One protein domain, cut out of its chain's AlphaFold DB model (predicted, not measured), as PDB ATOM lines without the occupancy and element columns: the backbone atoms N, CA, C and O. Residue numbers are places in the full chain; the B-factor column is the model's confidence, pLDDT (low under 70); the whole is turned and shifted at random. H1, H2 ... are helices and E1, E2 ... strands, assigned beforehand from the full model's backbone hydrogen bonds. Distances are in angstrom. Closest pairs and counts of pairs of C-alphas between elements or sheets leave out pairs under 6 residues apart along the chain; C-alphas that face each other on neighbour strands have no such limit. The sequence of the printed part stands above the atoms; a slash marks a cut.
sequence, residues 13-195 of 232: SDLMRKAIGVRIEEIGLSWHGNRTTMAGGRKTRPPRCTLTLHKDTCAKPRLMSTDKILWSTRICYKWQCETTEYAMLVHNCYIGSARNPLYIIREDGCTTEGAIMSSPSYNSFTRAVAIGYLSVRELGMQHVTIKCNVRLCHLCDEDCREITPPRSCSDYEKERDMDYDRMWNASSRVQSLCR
ATOM      1  N   SER A  13     280.267 385.495 271.091       80.69
ATOM      2  CA  SER A  13     280.117 384.136 271.617       80.69
ATOM      3  C   SER A  13     280.563 383.076 270.604       80.69
ATOM      4  O   SER A  13     281.137 382.047 270.976       80.69
ATOM      5  N   ASP A  14     280.329 383.314 269.317       84.50
ATOM      6  CA  ASP A  14     280.746 382.421 268.239       84.50
ATOM      7  C   ASP A  14     282.251 382.512 267.976       84.50
ATOM      8  O   ASP A  14     282.907 381.485 267.781       84.50
ATOM      9  N   LEU A  15     282.830 383.712 268.074       84.81
ATOM     10  CA  LEU A  15     284.274 383.922 267.990       84.81
ATOM     11  C   LEU A  15     285.022 383.129 269.069       84.81
ATOM     12  O   LEU A  15     286.017 382.467 268.767       84.81
ATOM     13  N   MET A  16     284.526 383.149 270.308       83.19
ATOM     14  CA  MET A  16     285.148 382.421 271.416       83.19
ATOM     15  C   MET A  16     284.987 380.902 271.267       83.19
ATOM     16  O   MET A  16     285.920 380.152 271.551       83.19
ATOM     17  N   ARG A  17     283.850 380.421 270.749       85.88
ATOM     18  CA  ARG A  17     283.608 378.983 270.510       85.88
ATOM     19  C   ARG A  17     284.367 378.421 269.303       85.88
ATOM     20  O   ARG A  17     284.550 377.207 269.208       85.88
ATOM     21  N   LYS A  18     284.840 379.274 268.394       88.50
ATOM     22  CA  LYS A  18     285.540 378.853 267.180       88.50
ATOM     23  C   LYS A  18     286.918 378.263 267.486       88.50
ATOM     24  O   LYS A  18     287.790 378.902 268.081       88.50
ATOM     25  N   ALA A  19     287.145 377.052 266.983       91.19
ATOM     26  CA  ALA A  19     288.474 376.463 266.940       91.19
ATOM     27  C   ALA A  19     289.296 377.105 265.809       91.19
ATOM     28  O   ALA A  19     288.851 377.144 264.657       91.19
ATOM     29  N   ILE A  20     290.497 377.584 266.128       91.62
ATOM     30  CA  ILE A  20     291.403 378.226 265.162       91.62
ATOM     31  C   ILE A  20     292.718 377.462 265.069       91.62
ATOM     32  O   ILE A  20     293.094 376.759 266.008       91.62
ATOM     33  N   GLY A  21     293.407 377.593 263.939       93.00
ATOM     34  CA  GLY A  21     294.762 377.072 263.797       93.00
ATOM     35  C   GLY A  21     295.794 377.971 264.478       93.00
ATOM     36  O   GLY A  21     295.503 379.095 264.899       93.00
ATOM     37  N   VAL A  22     297.029 377.486 264.556       92.81
ATOM     38  CA  VAL A  22     298.161 378.242 265.102       92.81
ATOM     39  C   VAL A  22     299.281 378.276 264.079       92.81
ATOM     40  O   VAL A  22     299.629 377.253 263.492       92.81
ATOM     41  N   ARG A  23     299.866 379.454 263.881       93.62
ATOM     42  CA  ARG A  23     301.045 379.653 263.044       93.62
ATOM     43  C   ARG A  23     302.196 380.135 263.913       93.62
ATOM     44  O   ARG A  23     302.083 381.159 264.575       93.62
ATOM     45  N   ILE A  24     303.298 379.402 263.896       95.12
ATOM     46  CA  ILE A  24     304.517 379.766 264.619       95.12
ATOM     47  C   ILE A  24     305.459 380.425 263.612       95.12
ATOM     48  O   ILE A  24     305.761 379.831 262.577       95.12
ATOM     49  N   GLU A  25     305.873 381.658 263.885       95.50
ATOM     50  CA  GLU A  25     306.924 382.335 263.125       95.50
ATOM     51  C   GLU A  25     308.313 381.846 263.539       95.50
ATOM     52  O   GLU A  25     308.510 381.280 264.618       95.50
ATOM     53  N   GLU A  26     309.292 382.083 262.668       94.94
ATOM     54  CA  GLU A  26     310.691 381.807 262.971       94.94
ATOM     55  C   GLU A  26     311.157 382.605 264.197       94.94
ATOM     56  O   GLU A  26     310.809 383.778 264.375       94.94
ATOM     57  N   ILE A  27     311.944 381.947 265.052       97.38
ATOM     58  CA  ILE A  27     312.485 382.559 266.263       97.38
ATOM     59  C   ILE A  27     313.561 383.574 265.883       97.38
ATOM     60  O   ILE A  27     314.548 383.231 265.231       97.38
ATOM     61  N   GLY A  28     313.405 384.810 266.356       96.31
ATOM     62  CA  GLY A  28     314.455 385.821 266.256       96.31
ATOM     63  C   GLY A  28     315.610 385.498 267.203       96.31
ATOM     64  O   GLY A  28     315.379 385.225 268.377       96.31
ATOM     65  N   LEU A  29     316.852 385.547 266.722       95.12
ATOM     66  CA  LEU A  29     318.038 385.322 267.553       95.12
ATOM     67  C   LEU A  29     318.763 386.634 267.841       95.12
ATOM     68  O   LEU A  29     319.011 387.433 266.937       95.12
ATOM     69  N   SER A  30     319.140 386.823 269.100       93.81
ATOM     70  CA  SER A  30     320.033 387.889 269.551       93.81
ATOM     71  C   SER A  30     321.133 387.309 270.442       93.81
ATOM     72  O   SER A  30     321.024 386.172 270.897       93.81
ATOM     73  N   TRP A  31     322.204 388.067 270.671       90.44
ATOM     74  CA  TRP A  31     323.327 387.655 271.516       90.44
ATOM     75  C   TRP A  31     323.493 388.649 272.657       90.44
ATOM     76  O   TRP A  31     323.361 389.853 272.446       90.44
ATOM     77  N   HIS A  32     323.770 388.143 273.853       87.19
ATOM     78  CA  HIS A  32     324.209 388.950 274.983       87.19
ATOM     79  C   HIS A  32     325.732 389.101 274.954       87.19
ATOM     80  O   HIS A  32     326.414 388.106 274.753       87.19
ATOM     81  N   GLY A  33     326.257 390.311 275.155       75.62
ATOM     82  CA  GLY A  33     327.700 390.576 275.166       75.62
ATOM     83  C   GLY A  33     328.310 390.911 273.796       75.62
ATOM     84  O   GLY A  33     327.654 390.875 272.750       75.62
ATOM     85  N   ASN A  34     329.595 391.279 273.799       60.12
ATOM     86  CA  ASN A  34     330.326 391.663 272.590       60.12
ATOM     87  C   ASN A  34     330.726 390.429 271.768       60.12
ATOM     88  O   ASN A  34     331.384 389.513 272.254       60.12
ATOM     89  N   ARG A  35     330.405 390.439 270.468       53.78
ATOM     90  CA  ARG A  35     330.689 389.341 269.519       53.78
ATOM     91  C   ARG A  35     332.184 388.957 269.439       53.78
ATOM     92  O   ARG A  35     332.511 387.899 268.919       53.78
ATOM     93  N   THR A  36     333.084 389.812 269.927       48.81
ATOM     94  CA  THR A  36     334.546 389.653 269.890       48.81
ATOM     95  C   THR A  36     335.137 388.807 271.021       48.81
ATOM     96  O   THR A  36     336.256 388.330 270.859       48.81
ATOM     97  N   THR A  37     334.424 388.574 272.128       48.78
ATOM     98  CA  THR A  37     334.915 387.741 273.249       48.78
ATOM     99  C   THR A  37     334.428 386.292 273.189       48.78
ATOM    100  O   THR A  37     334.909 385.439 273.933       48.78
ATOM    101  N   MET A  38     333.517 385.975 272.267       50.53
ATOM    102  CA  MET A  38     332.955 384.636 272.118       50.53
ATOM    103  C   MET A  38     333.825 383.784 271.191       50.53
ATOM    104  O   MET A  38     333.675 383.814 269.974       50.53
ATOM    105  N   ALA A  39     334.750 383.045 271.801       45.19
ATOM    106  CA  ALA A  39     335.474 381.910 271.228       45.19
ATOM    107  C   ALA A  39     336.187 382.166 269.882       45.19
ATOM    108  O   ALA A  39     335.658 381.915 268.803       45.19
ATOM    109  N   GLY A  40     337.457 382.584 269.950       48.28
ATOM    110  CA  GLY A  40     338.473 382.232 268.948       48.28
ATOM    111  C   GLY A  40     338.048 382.300 267.474       48.28
ATOM    112  O   GLY A  40     338.161 381.306 266.767       48.28
ATOM    113  N   GLY A  41     337.546 383.443 267.001       46.06
ATOM    114  CA  GLY A  41     337.520 383.815 265.577       46.06
ATOM    115  C   GLY A  41     336.758 382.912 264.592       46.06
ATOM    116  O   GLY A  41     336.780 383.188 263.389       46.06
ATOM    117  N   ARG A  42     336.067 381.851 265.027       54.91
ATOM    118  CA  ARG A  42     335.358 380.955 264.109       54.91
ATOM    119  C   ARG A  42     333.933 381.465 263.929       54.91
ATOM    120  O   ARG A  42     333.126 381.382 264.843       54.91
ATOM    121  N   LYS A  43     333.610 381.975 262.731       50.19
ATOM    122  CA  LYS A  43     332.225 382.258 262.308       50.19
ATOM    123  C   LYS A  43     331.411 380.961 262.365       50.19
ATOM    124  O   LYS A  43     331.329 380.227 261.382       50.19
ATOM    125  N   THR A  44     330.837 380.651 263.517       60.06
ATOM    126  CA  THR A  44     329.891 379.555 263.679       60.06
ATOM    127  C   THR A  44     328.526 380.012 263.180       60.06
ATOM    128  O   THR A  44     328.102 381.153 263.383       60.06
ATOM    129  N   ARG A  45     327.842 379.131 262.444       71.19
ATOM    130  CA  ARG A  45     326.450 379.358 262.049       71.19
ATOM    131  C   ARG A  45     325.631 379.558 263.332       71.19
ATOM    132  O   ARG A  45     325.831 378.781 264.268       71.19
ATOM    133  N   PRO A  46     324.717 380.544 263.387       79.56
ATOM    134  CA  PRO A  46     323.856 380.710 264.549       79.56
ATOM    135  C   PRO A  46     323.107 379.398 264.835       79.56
ATOM    136  O   PRO A  46     322.675 378.729 263.884       79.56
ATOM    137  N   PRO A  47     322.987 378.993 266.111       91.19
ATOM    138  CA  PRO A  47     322.349 377.733 266.454       91.19
ATOM    139  C   PRO A  47     320.872 377.770 266.069       91.19
ATOM    140  O   PRO A  47     320.242 378.826 266.033       91.19
ATOM    141  N   ARG A  48     320.302 376.602 265.779       94.88
ATOM    142  CA  ARG A  48     318.883 376.506 265.435       94.88
ATOM    143  C   ARG A  48     318.066 376.495 266.715       94.88
ATOM    144  O   ARG A  48     318.288 375.640 267.569       94.88
ATOM    145  N   CYS A  49     317.114 377.413 266.832       97.44
ATOM    146  CA  CYS A  49     316.140 377.421 267.915       97.44
ATOM    147  C   CYS A  49     314.741 377.152 267.364       97.44
ATOM    148  O   CYS A  49     314.392 377.601 266.274       97.44
ATOM    149  N   THR A  50     313.938 376.408 268.118       97.69
ATOM    150  CA  THR A  50     312.581 376.018 267.729       97.69
ATOM    151  C   THR A  50     311.604 376.230 268.875       97.69
ATOM    152  O   THR A  50     311.969 376.082 270.041       97.69
ATOM    153  N   LEU A  51     310.365 376.576 268.522       98.00
ATOM    154  CA  LEU A  51     309.215 376.603 269.418       98.00
ATOM    155  C   LEU A  51     308.238 375.523 268.956       98.00
ATOM    156  O   LEU A  51     307.796 375.532 267.806       98.00
ATOM    157  N   THR A  52     307.885 374.609 269.855       97.75
ATOM    158  CA  THR A  52     306.795 373.651 269.658       97.75
ATOM    159  C   THR A  52     305.702 373.870 270.689       97.75
ATOM    160  O   THR A  52     305.958 374.264 271.827       97.75
ATOM    161  N   LEU A  53     304.461 373.607 270.286       97.31
ATOM    162  CA  LEU A  53     303.294 373.708 271.155       97.31
ATOM    163  C   LEU A  53     302.721 372.324 271.400       97.31
ATOM    164  O   LEU A  53     302.712 371.503 270.491       97.31
ATOM    165  N   HIS A  54     302.219 372.077 272.601       97.31
ATOM    166  CA  HIS A  54     301.654 370.790 272.998       97.31
ATOM    167  C   HIS A  54     300.362 371.035 273.779       97.31
ATOM    168  O   HIS A  54     300.315 371.944 274.608       97.31
ATOM    169  N   LYS A  55     299.302 370.257 273.528       94.94
ATOM    170  CA  LYS A  55     298.041 370.409 274.279       94.94
ATOM    171  C   LYS A  55     298.241 369.967 275.726       94.94
ATOM    172  O   LYS A  55     298.743 368.875 275.967       94.94
ATOM    173  N   ASP A  56     297.799 370.793 276.663       93.44
ATOM    174  CA  ASP A  56     297.824 370.621 278.119       93.44
ATOM    175  C   ASP A  56     299.222 370.503 278.746       93.44
ATOM    176  O   ASP A  56     299.563 371.289 279.627       93.44
ATOM    177  N   THR A  57     300.036 369.539 278.309       95.56
ATOM    178  CA  THR A  57     301.359 369.239 278.868       95.56
ATOM    179  C   THR A  57     302.403 369.045 277.772       95.56
ATOM    180  O   THR A  57     302.104 368.618 276.658       95.56
ATOM    181  N   CYS A  58     303.670 369.303 278.102       96.25
ATOM    182  CA  CYS A  58     304.797 369.197 277.168       96.25
ATOM    183  C   CYS A  58     305.158 367.752 276.774       96.25
ATOM    184  O   CYS A  58     306.038 367.549 275.937       96.25
ATOM    185  N   ALA A  59     304.527 366.759 277.411       96.12
ATOM    186  CA  ALA A  59     304.709 365.340 277.118       96.12
ATOM    187  C   ALA A  59     303.803 364.857 275.976       96.12
ATOM    188  O   ALA A  59     304.097 363.842 275.348       96.12
ATOM    189  N   LYS A  60     302.704 365.574 275.691       96.81
ATOM    190  CA  LYS A  60     301.820 365.241 274.570       96.81
ATOM    191  C   LYS A  60     302.526 365.475 273.228       96.81
ATOM    192  O   LYS A  60     303.518 366.200 273.178       96.81
ATOM    193  N   PRO A  61     302.025 364.912 272.116       97.44
ATOM    194  CA  PRO A  61     302.541 365.230 270.789       97.44
ATOM    195  C   PRO A  61     302.501 366.733 270.494       97.44
ATOM    196  O   PRO A  61     301.640 367.459 271.002       97.44
ATOM    197  N   ARG A  62     303.448 367.199 269.674       96.94
ATOM    198  CA  ARG A  62     303.449 368.587 269.199       96.94
ATOM    199  C   ARG A  62     302.219 368.847 268.326       96.94
ATOM    200  O   ARG A  62     301.816 367.967 267.568       96.94
ATOM    201  N   LEU A  63     301.690 370.061 268.391       95.31
ATOM    202  CA  LEU A  63     300.678 370.548 267.466       95.31
ATOM    203  C   LEU A  63     301.245 370.612 266.047       95.31
ATOM    204  O   LEU A  63     302.359 371.093 265.820       95.31
ATOM    205  N   MET A  64     300.444 370.150 265.101       94.69
ATOM    206  CA  MET A  64     300.679 370.242 263.668       94.69
ATOM    207  C   MET A  64     299.956 371.466 263.095       94.69
ATOM    208  O   MET A  64     299.021 371.991 263.694       94.69
ATOM    209  N   SER A  65     300.351 371.920 261.904       87.38
ATOM    210  CA  SER A  65     299.735 373.085 261.241       87.38
ATOM    211  C   SER A  65     298.245 372.904 260.925       87.38
ATOM    212  O   SER A  65     297.528 373.888 260.766       87.38
ATOM    213  N   THR A  66     297.774 371.658 260.841       92.00
ATOM    214  CA  THR A  66     296.365 371.299 260.631       92.00
ATOM    215  C   THR A  66     295.546 371.289 261.919       92.00
ATOM    216  O   THR A  66     294.315 371.255 261.858       92.00
ATOM    217  N   ASP A  67     296.202 371.288 263.082       93.69
ATOM    218  CA  ASP A  67     295.506 371.210 264.357       93.69
ATOM    219  C   ASP A  67     294.804 372.521 264.678       93.69
ATOM    220  O   ASP A  67     295.318 373.620 264.455       93.69
ATOM    221  N   LYS A  68     293.619 372.387 265.273       92.75
ATOM    222  CA  LYS A  68     292.859 373.511 265.807       92.75
ATOM    223  C   LYS A  68     292.772 373.443 267.324       92.75
ATOM    224  O   LYS A  68     292.780 372.361 267.930       92.75
ATOM    225  N   ILE A  69     292.672 374.622 267.925       91.75
ATOM    226  CA  ILE A  69     292.588 374.819 269.369       91.75
ATOM    227  C   ILE A  69     291.379 375.677 269.734       91.75
ATOM    228  O   ILE A  69     291.031 376.634 269.035       91.75
ATOM    229  N   LEU A  70     290.742 375.333 270.850       90.75
ATOM    230  CA  LEU A  70     289.703 376.151 271.467       90.75
ATOM    231  C   LEU A  70     290.348 377.244 272.320       90.75
ATOM    232  O   LEU A  70     291.515 377.140 272.697       90.75
ATOM    233  N   TRP A  71     289.589 378.291 272.633       87.00
ATOM    234  CA  TRP A  71     290.061 379.387 273.490       87.00
ATOM    235  C   TRP A  71     290.480 378.894 274.887       87.00
ATOM    236  O   TRP A  71     291.439 379.392 275.463       87.00
ATOM    237  N   SER A  72     289.801 377.857 275.386       87.75
ATOM    238  CA  SER A  72     290.042 377.212 276.677       87.75
ATOM    239  C   SER A  72     291.139 376.145 276.645       87.75
ATOM    240  O   SER A  72     291.402 375.501 277.659       87.75
ATOM    241  N   THR A  73     291.772 375.906 275.490       91.12
ATOM    242  CA  THR A  73     292.833 374.896 275.396       91.12
ATOM    243  C   THR A  73     294.073 375.400 276.120       91.12
ATOM    244  O   THR A  73     294.636 376.433 275.751       91.12
ATOM    245  N   ARG A  74     294.511 374.647 277.131       94.38
ATOM    246  CA  ARG A  74     295.794 374.865 277.793       94.38
ATOM    247  C   ARG A  74     296.912 374.355 276.892       94.38
ATOM    248  O   ARG A  74     296.767 373.336 276.216       94.38
ATOM    249  N   ILE A  75     298.021 375.070 276.850       96.19
ATOM    250  CA  ILE A  75     299.112 374.844 275.910       96.19
ATOM    251  C   ILE A  75     300.419 374.869 276.678       96.19
ATOM    252  O   ILE A  75     300.693 375.810 277.419       96.19
ATOM    253  N   CYS A  76     301.236 373.844 276.464       97.19
ATOM    254  CA  CYS A  76     302.652 373.925 276.761       97.19
ATOM    255  C   CYS A  76     303.401 374.512 275.567       97.19
ATOM    256  O   CYS A  76     303.347 373.969 274.462       97.19
ATOM    257  N   TYR A  77     304.144 375.576 275.831       97.56
ATOM    258  CA  TYR A  77     305.142 376.158 274.954       97.56
ATOM    259  C   TYR A  77     306.486 375.540 275.298       97.56
ATOM    260  O   TYR A  77     306.877 375.535 276.464       97.56
ATOM    261  N   LYS A  78     307.192 375.010 274.304       97.88
ATOM    262  CA  LYS A  78     308.495 374.377 274.488       97.88
ATOM    263  C   LYS A  78     309.503 374.995 273.534       97.88
ATOM    264  O   LYS A  78     309.392 374.825 272.321       97.88
ATOM    265  N   TRP A  79     310.492 375.679 274.095       98.31
ATOM    266  CA  TRP A  79     311.624 376.225 273.354       98.31
ATOM    267  C   TRP A  79     312.826 375.295 273.469       98.31
ATOM    268  O   TRP A  79     313.113 374.764 274.545       98.31
ATOM    269  N   GLN A  80     313.535 375.110 272.359       97.62
ATOM    270  CA  GLN A  80     314.759 374.319 272.290       97.62
ATOM    271  C   GLN A  80     315.755 374.973 271.341       97.62
ATOM    272  O   GLN A  80     315.412 375.207 270.184       97.62
ATOM    273  N   CYS A  81     316.996 375.152 271.789       97.00
ATOM    274  CA  CYS A  81     318.118 375.534 270.930       97.00
ATOM    275  C   CYS A  81     319.137 374.395 270.783       97.00
ATOM    276  O   CYS A  81     319.458 373.692 271.742       97.00
ATOM    277  N   GLU A  82     319.666 374.210 269.578       95.56
ATOM    278  CA  GLU A  82     320.702 373.228 269.253       95.56
ATOM    279  C   GLU A  82     322.083 373.867 269.428       95.56
ATOM    280  O   GLU A  82     322.665 374.389 268.478       95.56
ATOM    281  N   THR A  83     322.593 373.891 270.664       91.81
ATOM    282  CA  THR A  83     323.878 374.538 270.950       91.81
ATOM    283  C   THR A  83     324.694 373.902 272.074       91.81
ATOM    284  O   THR A  83     324.157 373.397 273.065       91.81
ATOM    285  N   THR A  84     326.010 373.943 271.840       90.31
ATOM    286  CA  THR A  84     327.202 373.656 272.661       90.31
ATOM    287  C   THR A  84     327.601 374.661 273.738       90.31
ATOM    288  O   THR A  84     328.075 374.343 274.824       90.31
ATOM    289  N   GLU A  85     327.393 375.924 273.411       89.75
ATOM    290  CA  GLU A  85     328.245 376.987 273.956       89.75
ATOM    291  C   GLU A  85     327.431 378.077 274.638       89.75
ATOM    292  O   GLU A  85     327.989 378.930 275.316       89.75
ATOM    293  N   TYR A  86     326.108 378.035 274.473       92.19
ATOM    294  CA  TYR A  86     325.225 379.110 274.888       92.19
ATOM    295  C   TYR A  86     324.133 378.617 275.835       92.19
ATOM    296  O   TYR A  86     323.566 377.535 275.635       92.19
ATOM    297  N   ALA A  87     323.826 379.448 276.825       93.75
ATOM    298  CA  ALA A  87     322.550 379.479 277.516       93.75
ATOM    299  C   ALA A  87     321.559 380.365 276.752       93.75
ATOM    300  O   ALA A  87     321.951 381.264 276.003       93.75
ATOM    301  N   MET A  88     320.269 380.083 276.902       95.31
ATOM    302  CA  MET A  88     319.203 380.789 276.202       95.31
ATOM    303  C   MET A  88     318.262 381.498 277.177       95.31
ATOM    304  O   MET A  88     317.905 380.945 278.213       95.31
ATOM    305  N   LEU A  89     317.797 382.676 276.773       96.31
ATOM    306  CA  LEU A  89     316.705 383.426 277.384       96.31
ATOM    307  C   LEU A  89     315.619 383.645 276.328       96.31
ATOM    308  O   LEU A  89     315.864 384.284 275.307       96.31
ATOM    309  N   VAL A  90     314.422 383.124 276.560       97.75
ATOM    310  CA  VAL A  90     313.228 383.420 275.761       97.75
ATOM    311  C   VAL A  90     312.706 384.795 276.161       97.75
ATOM    312  O   VAL A  90     312.496 385.043 277.343       97.75
ATOM    313  N   HIS A  91     312.473 385.675 275.190       97.50
ATOM    314  CA  HIS A  91     311.964 387.023 275.439       97.50
ATOM    315  C   HIS A  91     311.164 387.556 274.243       97.50
ATOM    316  O   HIS A  91     311.198 386.986 273.148       97.50
ATOM    317  N   ASN A  92     310.455 388.673 274.438       97.12
ATOM    318  CA  ASN A  92     309.703 389.374 273.390       97.12
ATOM    319  C   ASN A  92     308.786 388.444 272.578       97.12
ATOM    320  O   ASN A  92     308.792 388.461 271.344       97.12
ATOM    321  N   CYS A  93     308.007 387.614 273.273       96.94
ATOM    322  CA  CYS A  93     307.020 386.761 272.625       96.94
ATOM    323  C   CYS A  93     305.685 387.477 272.489       96.94
ATOM    324  O   CYS A  93     305.194 388.038 273.469       96.94
ATOM    325  N   TYR A  94     305.051 387.373 271.322       94.75
ATOM    326  CA  TYR A  94     303.684 387.838 271.110       94.75
ATOM    327  C   TYR A  94     302.776 386.763 270.521       94.75
ATOM    328  O   TYR A  94     303.223 385.835 269.843       94.75
ATOM    329  N   ILE A  95     301.478 386.942 270.754       92.56
ATOM    330  CA  ILE A  95     300.372 386.192 270.163       92.56
ATOM    331  C   ILE A  95     299.459 387.190 269.443       92.56
ATOM    332  O   ILE A  95     299.171 388.254 269.979       92.56
ATOM    333  N   GLY A  96     298.978 386.860 268.245       89.12
ATOM    334  CA  GLY A  96     298.013 387.687 267.515       89.12
ATOM    335  C   GLY A  96     298.340 387.786 266.034       89.12
ATOM    336  O   GLY A  96     298.609 386.776 265.377       89.12
ATOM    337  N   SER A  97     298.309 389.004 265.507       84.88
ATOM    338  CA  SER A  97     298.722 389.328 264.141       84.88
ATOM    339  C   SER A  97     299.835 390.375 264.154       84.88
ATOM    340  O   SER A  97     300.066 391.035 265.162       84.88
ATOM    341  N   ALA A  98     300.522 390.562 263.024       80.00
ATOM    342  CA  ALA A  98     301.561 391.589 262.908       80.00
ATOM    343  C   ALA A  98     301.030 393.020 263.140       80.00
ATOM    344  O   ALA A  98     301.806 393.912 263.463       80.00
ATOM    345  N   ARG A  99     299.717 393.242 262.965       85.62
ATOM    346  CA  ARG A  99     299.064 394.539 263.207       85.62
ATOM    347  C   ARG A  99     298.630 394.700 264.661       85.62
ATOM    348  O   ARG A  99     298.704 395.803 265.182       85.62
ATOM    349  N   ASN A 100     298.209 393.602 265.292       86.81
ATOM    350  CA  ASN A 100     297.678 393.570 266.652       86.81
ATOM    351  C   ASN A 100     298.422 392.516 267.502       86.81
ATOM    352  O   ASN A 100     297.862 391.450 267.784       86.81
ATOM    353  N   PRO A 101     299.699 392.752 267.871       91.06
ATOM    354  CA  PRO A 101     300.455 391.826 268.706       91.06
ATOM    355  C   PRO A 101     300.114 392.010 270.192       91.06
ATOM    356  O   PRO A 101     300.224 393.109 270.733       91.06
ATOM    357  N   LEU A 102     299.768 390.921 270.882       92.31
ATOM    358  CA  LEU A 102     299.722 390.876 272.344       92.31
ATOM    359  C   LEU A 102     301.007 390.239 272.872       92.31
ATOM    360  O   LEU A 102     301.227 389.043 272.670       92.31
ATOM    361  N   TYR A 103     301.836 391.009 273.572       93.44
ATOM    362  CA  TYR A 103     303.063 390.495 274.181       93.44
ATOM    363  C   TYR A 103     302.759 389.647 275.417       93.44
ATOM    364  O   TYR A 103     302.233 390.143 276.411       93.44
ATOM    365  N   ILE A 104     303.134 388.371 275.355       94.44
ATOM    366  CA  ILE A 104     302.955 387.389 276.432       94.44
ATOM    367  C   ILE A 104     304.232 387.156 277.242       94.44
ATOM    368  O   ILE A 104     304.146 386.718 278.382       94.44
ATOM    369  N   ILE A 105     305.405 387.446 276.668       96.12
ATOM    370  CA  ILE A 105     306.697 387.430 277.366       96.12
ATOM    371  C   ILE A 105     307.399 388.734 277.029       96.12
ATOM    372  O   ILE A 105     307.564 389.061 275.849       96.12
ATOM    373  N   ARG A 106     307.795 389.467 278.066       95.75
ATOM    374  CA  ARG A 106     308.480 390.755 277.962       95.75
ATOM    375  C   ARG A 106     309.956 390.580 277.593       95.75
ATOM    376  O   ARG A 106     310.449 389.473 277.367       95.75
ATOM    377  N   GLU A 107     310.666 391.697 277.496       95.69
ATOM    378  CA  GLU A 107     312.093 391.725 277.163       95.69
ATOM    379  C   GLU A 107     312.988 391.121 278.255       95.69
ATOM    380  O   GLU A 107     314.036 390.552 277.947       95.69
ATOM    381  N   ASP A 108     312.557 391.211 279.512       94.25
ATOM    382  CA  ASP A 108     313.218 390.608 280.674       94.25
ATOM    383  C   ASP A 108     313.045 389.079 280.733       94.25
ATOM    384  O   ASP A 108     313.660 388.431 281.568       94.25
ATOM    385  N   GLY A 109     312.241 388.489 279.843       95.56
ATOM    386  CA  GLY A 109     311.956 387.055 279.817       95.56
ATOM    387  C   GLY A 109     310.847 386.611 280.772       95.56
ATOM    388  O   GLY A 109     310.556 385.417 280.844       95.56
ATOM    389  N   CYS A 110     310.186 387.547 281.453       95.38
ATOM    390  CA  CYS A 110     309.046 387.262 282.314       95.38
ATOM    391  C   CYS A 110     307.726 387.307 281.545       95.38
ATOM    392  O   CYS A 110     307.575 388.041 280.561       95.38
ATOM    393  N   THR A 111     306.735 386.557 282.027       95.25
ATOM    394  CA  THR A 111     305.365 386.681 281.529       95.25
ATOM    395  C   THR A 111     304.824 388.091 281.766       95.25
ATOM    396  O   THR A 111     305.082 388.711 282.802       95.25
ATOM    397  N   THR A 112     304.065 388.608 280.801       93.62
ATOM    398  CA  THR A 112     303.339 389.875 280.972       93.62
ATOM    399  C   THR A 112     302.178 389.718 281.952       93.62
ATOM    400  O   THR A 112     301.909 390.635 282.719       93.62
ATOM    401  N   GLU A 113     301.506 388.565 281.924       90.12
ATOM    402  CA  GLU A 113     300.301 388.285 282.704       90.12
ATOM    403  C   GLU A 113     300.266 386.799 283.091       90.12
ATOM    404  O   GLU A 113     300.042 385.922 282.248       90.12
ATOM    405  N   GLY A 114     300.475 386.522 284.380       87.75
ATOM    406  CA  GLY A 114     300.527 385.167 284.932       87.75
ATOM    407  C   GLY A 114     299.210 384.399 284.790       87.75
ATOM    408  O   GLY A 114     299.223 383.172 284.685       87.75
ATOM    409  N   ALA A 115     298.074 385.103 284.708       85.06
ATOM    410  CA  ALA A 115     296.776 384.481 284.455       85.06
ATOM    411  C   ALA A 115     296.655 383.888 283.037       85.06
ATOM    412  O   ALA A 115     295.868 382.965 282.814       85.06
ATOM    413  N   ILE A 116     297.426 384.399 282.069       87.88
ATOM    414  CA  ILE A 116     297.424 383.908 280.683       87.88
ATOM    415  C   ILE A 116     298.471 382.814 280.510       87.88
ATOM    416  O   ILE A 116     298.188 381.791 279.882       87.88
ATOM    417  N   MET A 117     299.678 383.023 281.033       91.88
ATOM    418  CA  MET A 117     300.795 382.102 280.861       91.88
ATOM    419  C   MET A 117     301.822 382.278 281.976       91.88
ATOM    420  O   MET A 117     302.105 383.402 282.379       91.88
ATOM    421  N   SER A 118     302.429 381.179 282.420       93.94
ATOM    422  CA  SER A 118     303.589 381.232 283.310       93.94
ATOM    423  C   SER A 118     304.813 381.812 282.598       93.94
ATOM    424  O   SER A 118     304.992 381.623 281.392       93.94
ATOM    425  N   SER A 119     305.728 382.417 283.342       95.38
ATOM    426  CA  SER A 119     307.064 382.697 282.830       95.38
ATOM    427  C   SER A 119     307.754 381.390 282.389       95.38
ATOM    428  O   SER A 119     307.475 380.320 282.951       95.38
ATOM    429  N   PRO A 120     308.633 381.425 281.370       95.62
ATOM    430  CA  PRO A 120     309.348 380.237 280.912       95.62
ATOM    431  C   PRO A 120     310.217 379.631 282.017       95.62
ATOM    432  O   PRO A 120     311.139 380.260 282.504       95.62
ATOM    433  N   SER A 121     309.976 378.387 282.399       93.19
ATOM    434  CA  SER A 121     310.841 377.633 283.304       93.19
ATOM    435  C   SER A 121     311.974 376.967 282.527       93.19
ATOM    436  O   SER A 121     311.723 376.309 281.513       93.19
ATOM    437  N   TYR A 122     313.211 377.110 283.001       92.62
ATOM    438  CA  TYR A 122     314.407 376.582 282.348       92.62
ATOM    439  C   TYR A 122     314.934 375.376 283.120       92.62
ATOM    440  O   TYR A 122     315.415 375.511 284.238       92.62
ATOM    441  N   ASN A 123     314.876 374.191 282.512       86.31
ATOM    442  CA  ASN A 123     315.447 372.967 283.090       86.31
ATOM    443  C   ASN A 123     316.795 372.579 282.461       86.31
ATOM    444  O   ASN A 123     317.405 371.585 282.851       86.31
ATOM    445  N   SER A 124     317.241 373.326 281.451       92.31
ATOM    446  CA  SER A 124     318.590 373.252 280.901       92.31
ATOM    447  C   SER A 124     318.997 374.597 280.305       92.31
ATOM    448  O   SER A 124     318.151 375.461 280.071       92.31
ATOM    449  N   PHE A 125     320.279 374.764 279.970       93.81
ATOM    450  CA  PHE A 125     320.761 375.955 279.253       93.81
ATOM    451  C   PHE A 125     320.065 376.181 277.905       93.81
ATOM    452  O   PHE A 125     320.068 377.288 277.384       93.81
ATOM    453  N   THR A 126     319.489 375.134 277.310       95.12
ATOM    454  CA  THR A 126     318.970 375.160 275.938       95.12
ATOM    455  C   THR A 126     317.493 374.807 275.836       95.12
ATOM    456  O   THR A 126     317.000 374.608 274.724       95.12
ATOM    457  N   ARG A 127     316.792 374.688 276.972       96.06
ATOM    458  CA  ARG A 127     315.381 374.297 277.047       96.06
ATOM    459  C   ARG A 127     314.620 375.165 278.024       96.06
ATOM    460  O   ARG A 127     315.056 375.367 279.151       96.06
ATOM    461  N   ALA A 128     313.450 375.603 277.581       96.44
ATOM    462  CA  ALA A 128     312.505 376.327 278.404       96.44
ATOM    463  C   ALA A 128     311.092 375.842 278.109       96.44
ATOM    464  O   ALA A 128     310.782 375.465 276.972       96.44
ATOM    465  N   VAL A 129     310.239 375.864 279.125       96.81
ATOM    466  CA  VAL A 129     308.828 375.508 279.007       96.81
ATOM    467  C   VAL A 129     307.949 376.525 279.712       96.81
ATOM    468  O   VAL A 129     308.269 376.968 280.806       96.81
ATOM    469  N   ALA A 130     306.818 376.869 279.116       95.94
ATOM    470  CA  ALA A 130     305.786 377.674 279.763       95.94
ATOM    471  C   ALA A 130     304.430 377.015 279.556       95.94
ATOM    472  O   ALA A 130     304.209 376.358 278.536       95.94
ATOM    473  N   ILE A 131     303.518 377.196 280.507       95.31
ATOM    474  CA  ILE A 131     302.147 376.711 280.383       95.31
ATOM    475  C   ILE A 131     301.202 377.906 280.391       95.31
ATOM    476  O   ILE A 131     301.269 378.743 281.287       95.31
ATOM    477  N   GLY A 132     300.291 377.963 279.426       93.75
ATOM    478  CA  GLY A 132     299.315 379.044 279.331       93.75
ATOM    479  C   GLY A 132     298.123 378.716 278.447       93.75
ATOM    480  O   GLY A 132     297.979 377.591 277.968       93.75
ATOM    481  N   TYR A 133     297.271 379.707 278.227       90.75
ATOM    482  CA  TYR A 133     296.098 379.627 277.365       90.75
ATOM    483  C   TYR A 133     296.292 380.483 276.113       90.75
ATOM    484  O   TYR A 133     296.737 381.627 276.176       90.75
ATOM    485  N   LEU A 134     295.886 379.950 274.960       82.62
ATOM    486  CA  LEU A 134     295.829 380.701 273.702       82.62
ATOM    487  C   LEU A 134     294.511 381.490 273.627       82.62
ATOM    488  O   LEU A 134     293.614 381.166 272.841       82.62
ATOM    489  N   SER A 135     294.404 382.514 274.478       72.62
ATOM    490  CA  SER A 135     293.181 383.291 274.737       72.62
ATOM    491  C   SER A 135     292.857 384.353 273.677       72.62
ATOM    492  O   SER A 135     291.731 384.839 273.624       72.62
ATOM    493  N   VAL A 136     293.805 384.700 272.801       80.44
ATOM    494  CA  VAL A 136     293.615 385.771 271.810       80.44
ATOM    495  C   VAL A 136     292.787 385.287 270.619       80.44
ATOM    496  O   VAL A 136     293.076 384.247 270.013       80.44
ATOM    497  N   ARG A 137     291.763 386.064 270.257       83.81
ATOM    498  CA  ARG A 137     290.936 385.874 269.063       83.81
ATOM    499  C   ARG A 137     290.755 387.210 268.351       83.81
ATOM    500  O   ARG A 137     290.418 388.206 268.975       83.81
ATOM    501  N   GLU A 138     290.969 387.201 267.042       83.75
ATOM    502  CA  GLU A 138     290.764 388.356 266.170       83.75
ATOM    503  C   GLU A 138     289.675 388.002 265.151       83.75
ATOM    504  O   GLU A 138     289.667 386.901 264.587       83.75
ATOM    505  N   LEU A 139     288.719 388.911 264.957       84.31
ATOM    506  CA  LEU A 139     287.581 388.684 264.070       84.31
ATOM    507  C   LEU A 139     288.063 388.433 262.633       84.31
ATOM    508  O   LEU A 139     288.972 389.092 262.139       84.31
ATOM    509  N   GLY A 140     287.471 387.441 261.965       84.38
ATOM    510  CA  GLY A 140     287.847 387.054 260.600       84.38
ATOM    511  C   GLY A 140     289.137 386.229 260.486       84.38
ATOM    512  O   GLY A 140     289.375 385.621 259.441       84.38
ATOM    513  N   MET A 141     289.934 386.102 261.551       86.25
ATOM    514  CA  MET A 141     291.177 385.332 261.517       86.25
ATOM    515  C   MET A 141     290.920 383.834 261.722       86.25
ATOM    516  O   MET A 141     290.175 383.404 262.605       86.25
ATOM    517  N   GLN A 142     291.542 383.005 260.880       89.38
ATOM    518  CA  GLN A 142     291.474 381.538 260.986       89.38
ATOM    519  C   GLN A 142     292.647 380.937 261.765       89.38
ATOM    520  O   GLN A 142     292.577 379.782 262.185       89.38
ATOM    521  N   HIS A 143     293.713 381.718 261.935       90.88
ATOM    522  CA  HIS A 143     294.928 381.319 262.621       90.88
ATOM    523  C   HIS A 143     295.395 382.453 263.518       90.88
ATOM    524  O   HIS A 143     295.331 383.618 263.126       90.88
ATOM    525  N   VAL A 144     295.920 382.098 264.683       90.56
ATOM    526  CA  VAL A 144     296.679 383.022 265.523       90.56
ATOM    527  C   VAL A 144     298.166 382.834 265.255       90.56
ATOM    528  O   VAL A 144     298.628 381.705 265.083       90.56
ATOM    529  N   THR A 145     298.908 383.933 265.168       92.62
ATOM    530  CA  THR A 145     300.356 383.896 264.956       92.62
ATOM    531  C   THR A 145     301.079 384.037 266.285       92.62
ATOM    532  O   THR A 145     300.667 384.834 267.125       92.62
ATOM    533  N   ILE A 146     302.144 383.266 266.473       94.62
ATOM    534  CA  ILE A 146     303.022 383.340 267.635       94.62
ATOM    535  C   ILE A 146     304.435 383.581 267.138       94.62
ATOM    536  O   ILE A 146     304.914 382.857 266.264       94.62
ATOM    537  N   LYS A 147     305.109 384.564 267.720       96.25
ATOM    538  CA  LYS A 147     306.525 384.834 267.476       96.25
ATOM    539  C   LYS A 147     307.224 385.041 268.801       96.25
ATOM    540  O   LYS A 147     306.629 385.593 269.719       96.25
ATOM    541  N   CYS A 148     308.474 384.616 268.871       98.00
ATOM    542  CA  CYS A 148     309.341 384.786 270.022       98.00
ATOM    543  C   CYS A 148     310.748 385.138 269.573       98.00
ATOM    544  O   CYS A 148     311.170 384.742 268.481       98.00
ATOM    545  N   ASN A 149     311.494 385.772 270.469       98.06
ATOM    546  CA  ASN A 149     312.929 385.912 270.332       98.06
ATOM    547  C   ASN A 149     313.644 385.071 271.391       98.06
ATOM    548  O   ASN A 149     313.108 384.767 272.459       98.06
ATOM    549  N   VAL A 150     314.872 384.684 271.072       97.56
ATOM    550  CA  VAL A 150     315.799 384.053 271.997       97.56
ATOM    551  C   VAL A 150     317.082 384.867 272.018       97.56
ATOM    552  O   VAL A 150     317.712 385.096 270.983       97.56
ATOM    553  N   ARG A 151     317.483 385.285 273.216       95.75
ATOM    554  CA  ARG A 151     318.799 385.846 273.486       95.75
ATOM    555  C   ARG A 151     319.714 384.707 273.901       95.75
ATOM    556  O   ARG A 151     319.437 383.992 274.859       95.75
ATOM    557  N   LEU A 152     320.779 384.517 273.140       94.25
ATOM    558  CA  LEU A 152     321.822 383.543 273.409       94.25
ATOM    559  C   LEU A 152     322.946 384.222 274.164       94.25
ATOM    560  O   LEU A 152     323.351 385.335 273.838       94.25
ATOM    561  N   CYS A 153     323.468 383.532 275.155       91.56
ATOM    562  CA  CYS A 153     324.501 384.058 276.008       91.56
ATOM    563  C   CYS A 153     325.563 382.983 276.230       91.56
ATOM    564  O   CYS A 153     325.227 381.820 276.442       91.56
ATOM    565  N   HIS A 154     326.835 383.334 276.064       90.81
ATOM    566  CA  HIS A 154     327.915 382.352 276.078       90.81
ATOM    567  C   HIS A 154     328.128 381.816 277.500       90.81
ATOM    568  O   HIS A 154     328.217 382.588 278.443       90.81
ATOM    569  N   LEU A 155     328.262 380.498 277.662       90.06
ATOM    570  CA  LEU A 155     328.364 379.841 278.978       90.06
ATOM    571  C   LEU A 155     329.606 380.247 279.794       90.06
ATOM    572  O   LEU A 155     329.682 379.948 280.979       90.06
ATOM    573  N   CYS A 156     330.586 380.888 279.159       88.00
ATOM    574  CA  CYS A 156     331.796 381.397 279.818       88.00
ATOM    575  C   CYS A 156     331.742 382.883 280.152       88.00
ATOM    576  O   CYS A 156     332.722 383.416 280.660       88.00
ATOM    577  N   ASP A 157     330.642 383.542 279.812       88.06
ATOM    578  CA  ASP A 157     330.381 384.909 280.227       88.06
ATOM    579  C   ASP A 157     329.785 384.877 281.644       88.06
ATOM    580  O   ASP A 157     328.841 384.127 281.909       88.06
ATOM    581  N   GLU A 158     330.371 385.632 282.574       82.31
ATOM    582  CA  GLU A 158     329.946 385.641 283.978       82.31
ATOM    583  C   GLU A 158     328.564 386.290 284.131       82.31
ATOM    584  O   GLU A 158     327.724 385.770 284.869       82.31
ATOM    585  N   ASP A 159     328.274 387.325 283.333       87.69
ATOM    586  CA  ASP A 159     326.981 388.022 283.325       87.69
ATOM    587  C   ASP A 159     325.850 387.105 282.849       87.69
ATOM    588  O   ASP A 159     324.674 387.282 283.186       87.69
ATOM    589  N   CYS A 160     326.205 386.063 282.097       88.44
ATOM    590  CA  CYS A 160     325.264 385.095 281.565       88.44
ATOM    591  C   CYS A 160     324.438 384.412 282.639       88.44
ATOM    592  O   CYS A 160     323.226 384.215 282.492       88.44
ATOM    593  N   ARG A 161     325.114 384.073 283.734       85.44
ATOM    594  CA  ARG A 161     324.506 383.424 284.879       85.44
ATOM    595  C   ARG A 161     323.465 384.320 285.531       85.44
ATOM    596  O   ARG A 161     322.468 383.806 286.027       85.44
ATOM    597  N   GLU A 162     323.666 385.633 285.511       84.50
ATOM    598  CA  GLU A 162     322.781 386.604 286.156       84.50
ATOM    599  C   GLU A 162     321.504 386.869 285.348       84.50
ATOM    600  O   GLU A 162     320.443 387.118 285.924       84.50
ATOM    601  N   ILE A 163     321.571 386.726 284.022       86.88
ATOM    602  CA  ILE A 163     320.433 386.974 283.125       86.88
ATOM    603  C   ILE A 163     319.681 385.706 282.688       86.88
ATOM    604  O   ILE A 163     318.608 385.815 282.089       86.88
ATOM    605  N   THR A 164     320.232 384.509 282.936       88.31
ATOM    606  CA  THR A 164     319.597 383.219 282.612       88.31
ATOM    607  C   THR A 164     319.599 382.268 283.814       88.31
ATOM    608  O   THR A 164     320.678 381.855 284.237       88.31
ATOM    609  N   PRO A 165     318.426 381.857 284.345       87.31
ATOM    610  CA  PRO A 165     317.063 382.302 284.026       87.31
ATOM    611  C   PRO A 165     316.777 383.728 284.544       87.31
ATOM    612  O   PRO A 165     317.542 384.260 285.349       87.31
ATOM    613  N   PRO A 166     315.678 384.369 284.109       86.12
ATOM    614  CA  PRO A 166     315.298 385.686 284.606       86.12
ATOM    615  C   PRO A 166     314.771 385.610 286.049       86.12
ATOM    616  O   PRO A 166     313.646 385.185 286.298       86.12
ATOM    617  N   ARG A 167     315.586 386.064 287.011       84.31
ATOM    618  CA  ARG A 167     315.284 386.017 288.460       84.31
ATOM    619  C   ARG A 167     314.246 387.042 288.934       84.31
ATOM    620  O   ARG A 167     313.752 386.962 290.053       84.31
ATOM    621  N   SER A 168     313.927 388.042 288.113       86.88
ATOM    622  CA  SER A 168     313.036 389.157 288.474       86.88
ATOM    623  C   SER A 168     311.546 388.849 288.300       86.88
ATOM    624  O   SER A 168     310.699 389.706 288.553       86.88
ATOM    625  N   CYS A 169     311.206 387.659 287.818       90.50
ATOM    626  CA  CYS A 169     309.834 387.303 287.503       90.50
ATOM    627  C   CYS A 169     309.049 386.944 288.773       90.50
ATOM    628  O   CYS A 169     309.455 386.091 289.559       90.50
ATOM    629  N   SER A 170     307.888 387.571 288.959       85.88
ATOM    630  CA  SER A 170     307.075 387.444 290.179       85.88
ATOM    631  C   SER A 170     306.462 386.058 290.399       85.88
ATOM    632  O   SER A 170     306.037 385.750 291.506       85.88
ATOM    633  N   ASP A 171     306.371 385.245 289.348       85.94
ATOM    634  CA  ASP A 171     305.800 383.897 289.355       85.94
ATOM    635  C   ASP A 171     306.869 382.787 289.390       85.94
ATOM    636  O   ASP A 171     306.558 381.601 289.210       85.94
ATOM    637  N   TYR A 172     308.137 383.149 289.625       80.94
ATOM    638  CA  TYR A 172     309.192 382.173 289.873       80.94
ATOM    639  C   TYR A 172     309.190 381.650 291.305       80.94
ATOM    640  O   TYR A 172     309.066 382.389 292.278       80.94
ATOM    641  N   GLU A 173     309.380 380.339 291.422       75.12
ATOM    642  CA  GLU A 173     309.675 379.682 292.689       75.12
ATOM    643  C   GLU A 173     311.189 379.687 292.897       75.12
ATOM    644  O   GLU A 173     311.932 379.233 292.025       75.12
ATOM    645  N   LYS A 174     311.642 380.141 294.074       72.75
ATOM    646  CA  LYS A 174     313.071 380.221 294.433       72.75
ATOM    647  C   LYS A 174     313.821 378.893 294.276       72.75
ATOM    648  O   LYS A 174     315.021 378.888 294.022       72.75
ATOM    649  N   GLU A 175     313.129 377.767 294.430       73.19
ATOM    650  CA  GLU A 175     313.704 376.428 294.260       73.19
ATOM    651  C   GLU A 175     314.229 376.196 292.838       73.19
ATOM    652  O   GLU A 175     315.296 375.612 292.662       73.19
ATOM    653  N   ARG A 176     313.544 376.737 291.823       74.88
ATOM    654  CA  ARG A 176     313.942 376.581 290.418       74.88
ATOM    655  C   ARG A 176     315.236 377.325 290.095       74.88
ATOM    656  O   ARG A 176     316.045 376.823 289.316       74.88
ATOM    657  N   ASP A 177     315.450 378.482 290.719       75.69
ATOM    658  CA  ASP A 177     316.685 379.254 290.559       75.69
ATOM    659  C   ASP A 177     317.876 378.499 291.165       75.69
ATOM    660  O   ASP A 177     318.914 378.351 290.517       75.69
ATOM    661  N   MET A 178     317.699 377.929 292.363       77.19
ATOM    662  CA  MET A 178     318.730 377.115 293.019       77.19
ATOM    663  C   MET A 178     319.113 375.884 292.188       77.19
ATOM    664  O   MET A 178     320.300 375.567 292.061       77.19
ATOM    665  N   ASP A 179     318.132 375.207 291.590       85.38
ATOM    666  CA  ASP A 179     318.377 374.059 290.715       85.38
ATOM    667  C   ASP A 179     319.164 374.450 289.459       85.38
ATOM    668  O   ASP A 179     320.091 373.736 289.055       85.38
ATOM    669  N   TYR A 180     318.854 375.604 288.861       86.75
ATOM    670  CA  TYR A 180     319.587 376.100 287.698       86.75
ATOM    671  C   TYR A 180     321.027 376.487 288.048       86.75
ATOM    672  O   TYR A 180     321.963 376.123 287.333       86.75
ATOM    673  N   ASP A 181     321.232 377.161 289.179       86.50
ATOM    674  CA  ASP A 181     322.560 377.526 289.669       86.50
ATOM    675  C   ASP A 181     323.416 376.298 289.993       86.50
ATOM    676  O   ASP A 181     324.615 376.254 289.682       86.50
ATOM    677  N   ARG A 182     322.799 375.263 290.571       87.75
ATOM    678  CA  ARG A 182     323.449 373.970 290.798       87.75
ATOM    679  C   ARG A 182     323.829 373.308 289.479       87.75
ATOM    680  O   ARG A 182     324.947 372.806 289.363       87.75
ATOM    681  N   MET A 183     322.937 373.322 288.490       88.56
ATOM    682  CA  MET A 183     323.226 372.806 287.152       88.56
ATOM    683  C   MET A 183     324.396 373.552 286.506       88.56
ATOM    684  O   MET A 183     325.273 372.898 285.946       88.56
ATOM    685  N   TRP A 184     324.441 374.886 286.600       89.62
ATOM    686  CA  TRP A 184     325.548 375.699 286.086       89.62
ATOM    687  C   TRP A 184     326.885 375.293 286.702       89.62
ATOM    688  O   TRP A 184     327.816 374.931 285.983       89.62
ATOM    689  N   ASN A 185     326.953 375.273 288.034       86.62
ATOM    690  CA  ASN A 185     328.172 374.963 288.782       86.62
ATOM    691  C   ASN A 185     328.659 373.520 288.591       86.62
ATOM    692  O   ASN A 185     329.861 373.278 288.546       86.62
ATOM    693  N   ALA A 186     327.740 372.556 288.497       87.56
ATOM    694  CA  ALA A 186     328.077 371.140 288.348       87.56
ATOM    695  C   ALA A 186     328.302 370.722 286.883       87.56
ATOM    696  O   ALA A 186     328.578 369.551 286.605       87.56
ATOM    697  N   SER A 187     328.152 371.640 285.926       87.00
ATOM    698  CA  SER A 187     328.224 371.302 284.512       87.00
ATOM    699  C   SER A 187     329.665 371.059 284.067       87.00
ATOM    700  O   SER A 187     330.434 371.993 283.838       87.00
ATOM    701  N   SER A 188     330.009 369.792 283.821       86.75
ATOM    702  CA  SER A 188     331.270 369.420 283.161       86.75
ATOM    703  C   SER A 188     331.439 370.102 281.802       86.75
ATOM    704  O   SER A 188     332.559 370.409 281.410       86.75
ATOM    705  N   ARG A 189     330.325 370.391 281.115       86.38
ATOM    706  CA  ARG A 189     330.287 371.138 279.853       86.38
ATOM    707  C   ARG A 189     330.713 372.594 280.024       86.38
ATOM    708  O   ARG A 189     331.463 373.088 279.192       86.38
ATOM    709  N   VAL A 190     330.247 373.282 281.068       88.88
ATOM    710  CA  VAL A 190     330.697 374.655 281.361       88.88
ATOM    711  C   VAL A 190     332.179 374.629 281.743       88.88
ATOM    712  O   VAL A 190     332.970 375.379 281.181       88.88
ATOM    713  N   GLN A 191     332.579 373.699 282.615       88.25
ATOM    714  CA  GLN A 191     333.976 373.532 283.023       88.25
ATOM    715  C   GLN A 191     334.907 373.323 281.816       88.25
ATOM    716  O   GLN A 191     335.900 374.034 281.684       88.25
ATOM    717  N   SER A 192     334.593 372.373 280.930       87.31
ATOM    718  CA  SER A 192     335.447 372.035 279.786       87.31
ATOM    719  C   SER A 192     335.493 373.133 278.727       87.31
ATOM    720  O   SER A 192     336.530 373.307 278.091       87.31
ATOM    721  N   LEU A 193     334.395 373.874 278.542       87.44
ATOM    722  CA  LEU A 193     334.320 374.972 277.582       87.44
ATOM    723  C   LEU A 193     335.102 376.202 278.057       87.44
ATOM    724  O   LEU A 193     335.805 376.827 277.268       87.44
ATOM    725  N   CYS A 194     334.990 376.544 279.341       88.00
ATOM    726  CA  CYS A 194     335.515 377.801 279.878       88.00
ATOM    727  C   CYS A 194     336.915 377.673 280.472       88.00
ATOM    728  O   CYS A 194     337.636 378.661 280.590       88.00
ATOM    729  N   ARG A 195     337.312 376.456 280.854       87.44
ATOM    730  CA  ARG A 195     338.640 376.131 281.384       87.44
ATOM    731  C   ARG A 195     339.140 374.842 280.724       87.44
ATOM    732  O   ARG A 195     339.206 373.805 281.391       87.44
TER     733      ARG A 195
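What this domain is: This is residues 13 to 195 of the 232 residues of the protein "ZP domain-containing protein" of Diploscapter pachys (UniProt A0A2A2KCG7). Two strongly twisted sheets stand face to face as a sandwich, E1, E2, E5, E6 and E9 in one and E3, E4, E8 and E7 in the other, with H2, H3 and H4 towards one end and H1 at the far end. Residues 40 to 45 stick out as a free loop. The printed part has 183 residues with four named helices and nine named strands, in the order H1 E1 E2 E3 E4 E5 E6 E7 E8 E9 H2 H3 H4, of mixed class. The first sheet is branched and mixed; the second, in the order E3 E4 E8 E7, is antiparallel. The whole is compact, with a radius of gyration of the C-alphas of 17.4 A, yet elongated, spanning 59 by 36 by 27 A.

How they stand to each other: Start at H1, residues 13 to 17, which is on neither sheet. Next come E1, residues 20 to 24, and E2, residues 28 to 31, both parallel to E9, residues 143 to 154, and on one side of it. Look for N 23 and O 144, 2.8 A apart, and N 30 and O 150, 2.9 A apart. On the other side of E9 find antiparallel E5, residues 86 to 96, with N 89 and O 151 at 2.8 A. E5 and E6, residues 101 to 105, form a hairpin, with N 95 and O 102 at 2.9 A. In the second sheet, E3, residues 49 to 55, and E4, residues 74 to 81, form a hairpin, with N 52 and O 78 at 2.9 A. E8, residues 127 to 133, is antiparallel to E4, with N 77 and O 130 at 2.8 A, and forms a hairpin with E7, residues 121 to 124, where N 129 and O 121 are 2.8 A apart. The sandwich's facing parts are 9.5 A centre to centre, their strands at 35 degrees. H2, residues 158 to 163, is on the first sheet at a height of 9.3 A; its closest C-alphas to E9 are those of Cys 160 and Cys 153, 5.7 A. H3, residues 174 to 185, only grazes the second sheet; its closest C-alphas to E7 are those of Tyr 180 and Asn 123, 6.9 A. H4, residues 188 to 194, is close to H3 but not clearly touching, with C-alphas 184 and 190 closest at 7.1 A. Each O i to N i+4 pair is within hydrogen-bond range in H1, H3 and H4; H2 has 1 of 2.

Where its parts are: Find C-alpha 13 at (280.117, 384.136, 271.617), where H1 begins. E5 is 29.5 A long and H3 17.0 A; E9 runs 35.6 A from C-alpha 143 at (294.928, 381.319, 262.621). H4 ends at C-alpha 194, (335.515, 377.801, 279.878).

The domain as a whole: The C-alphas of Ser 13 and Arg 195, the two farthest apart, are 59.9 A apart. The printed part has no cut; E2 to E3, E3 to E4 and E6 to E7 are long links. Residues 34 to 44 have pLDDT under 70.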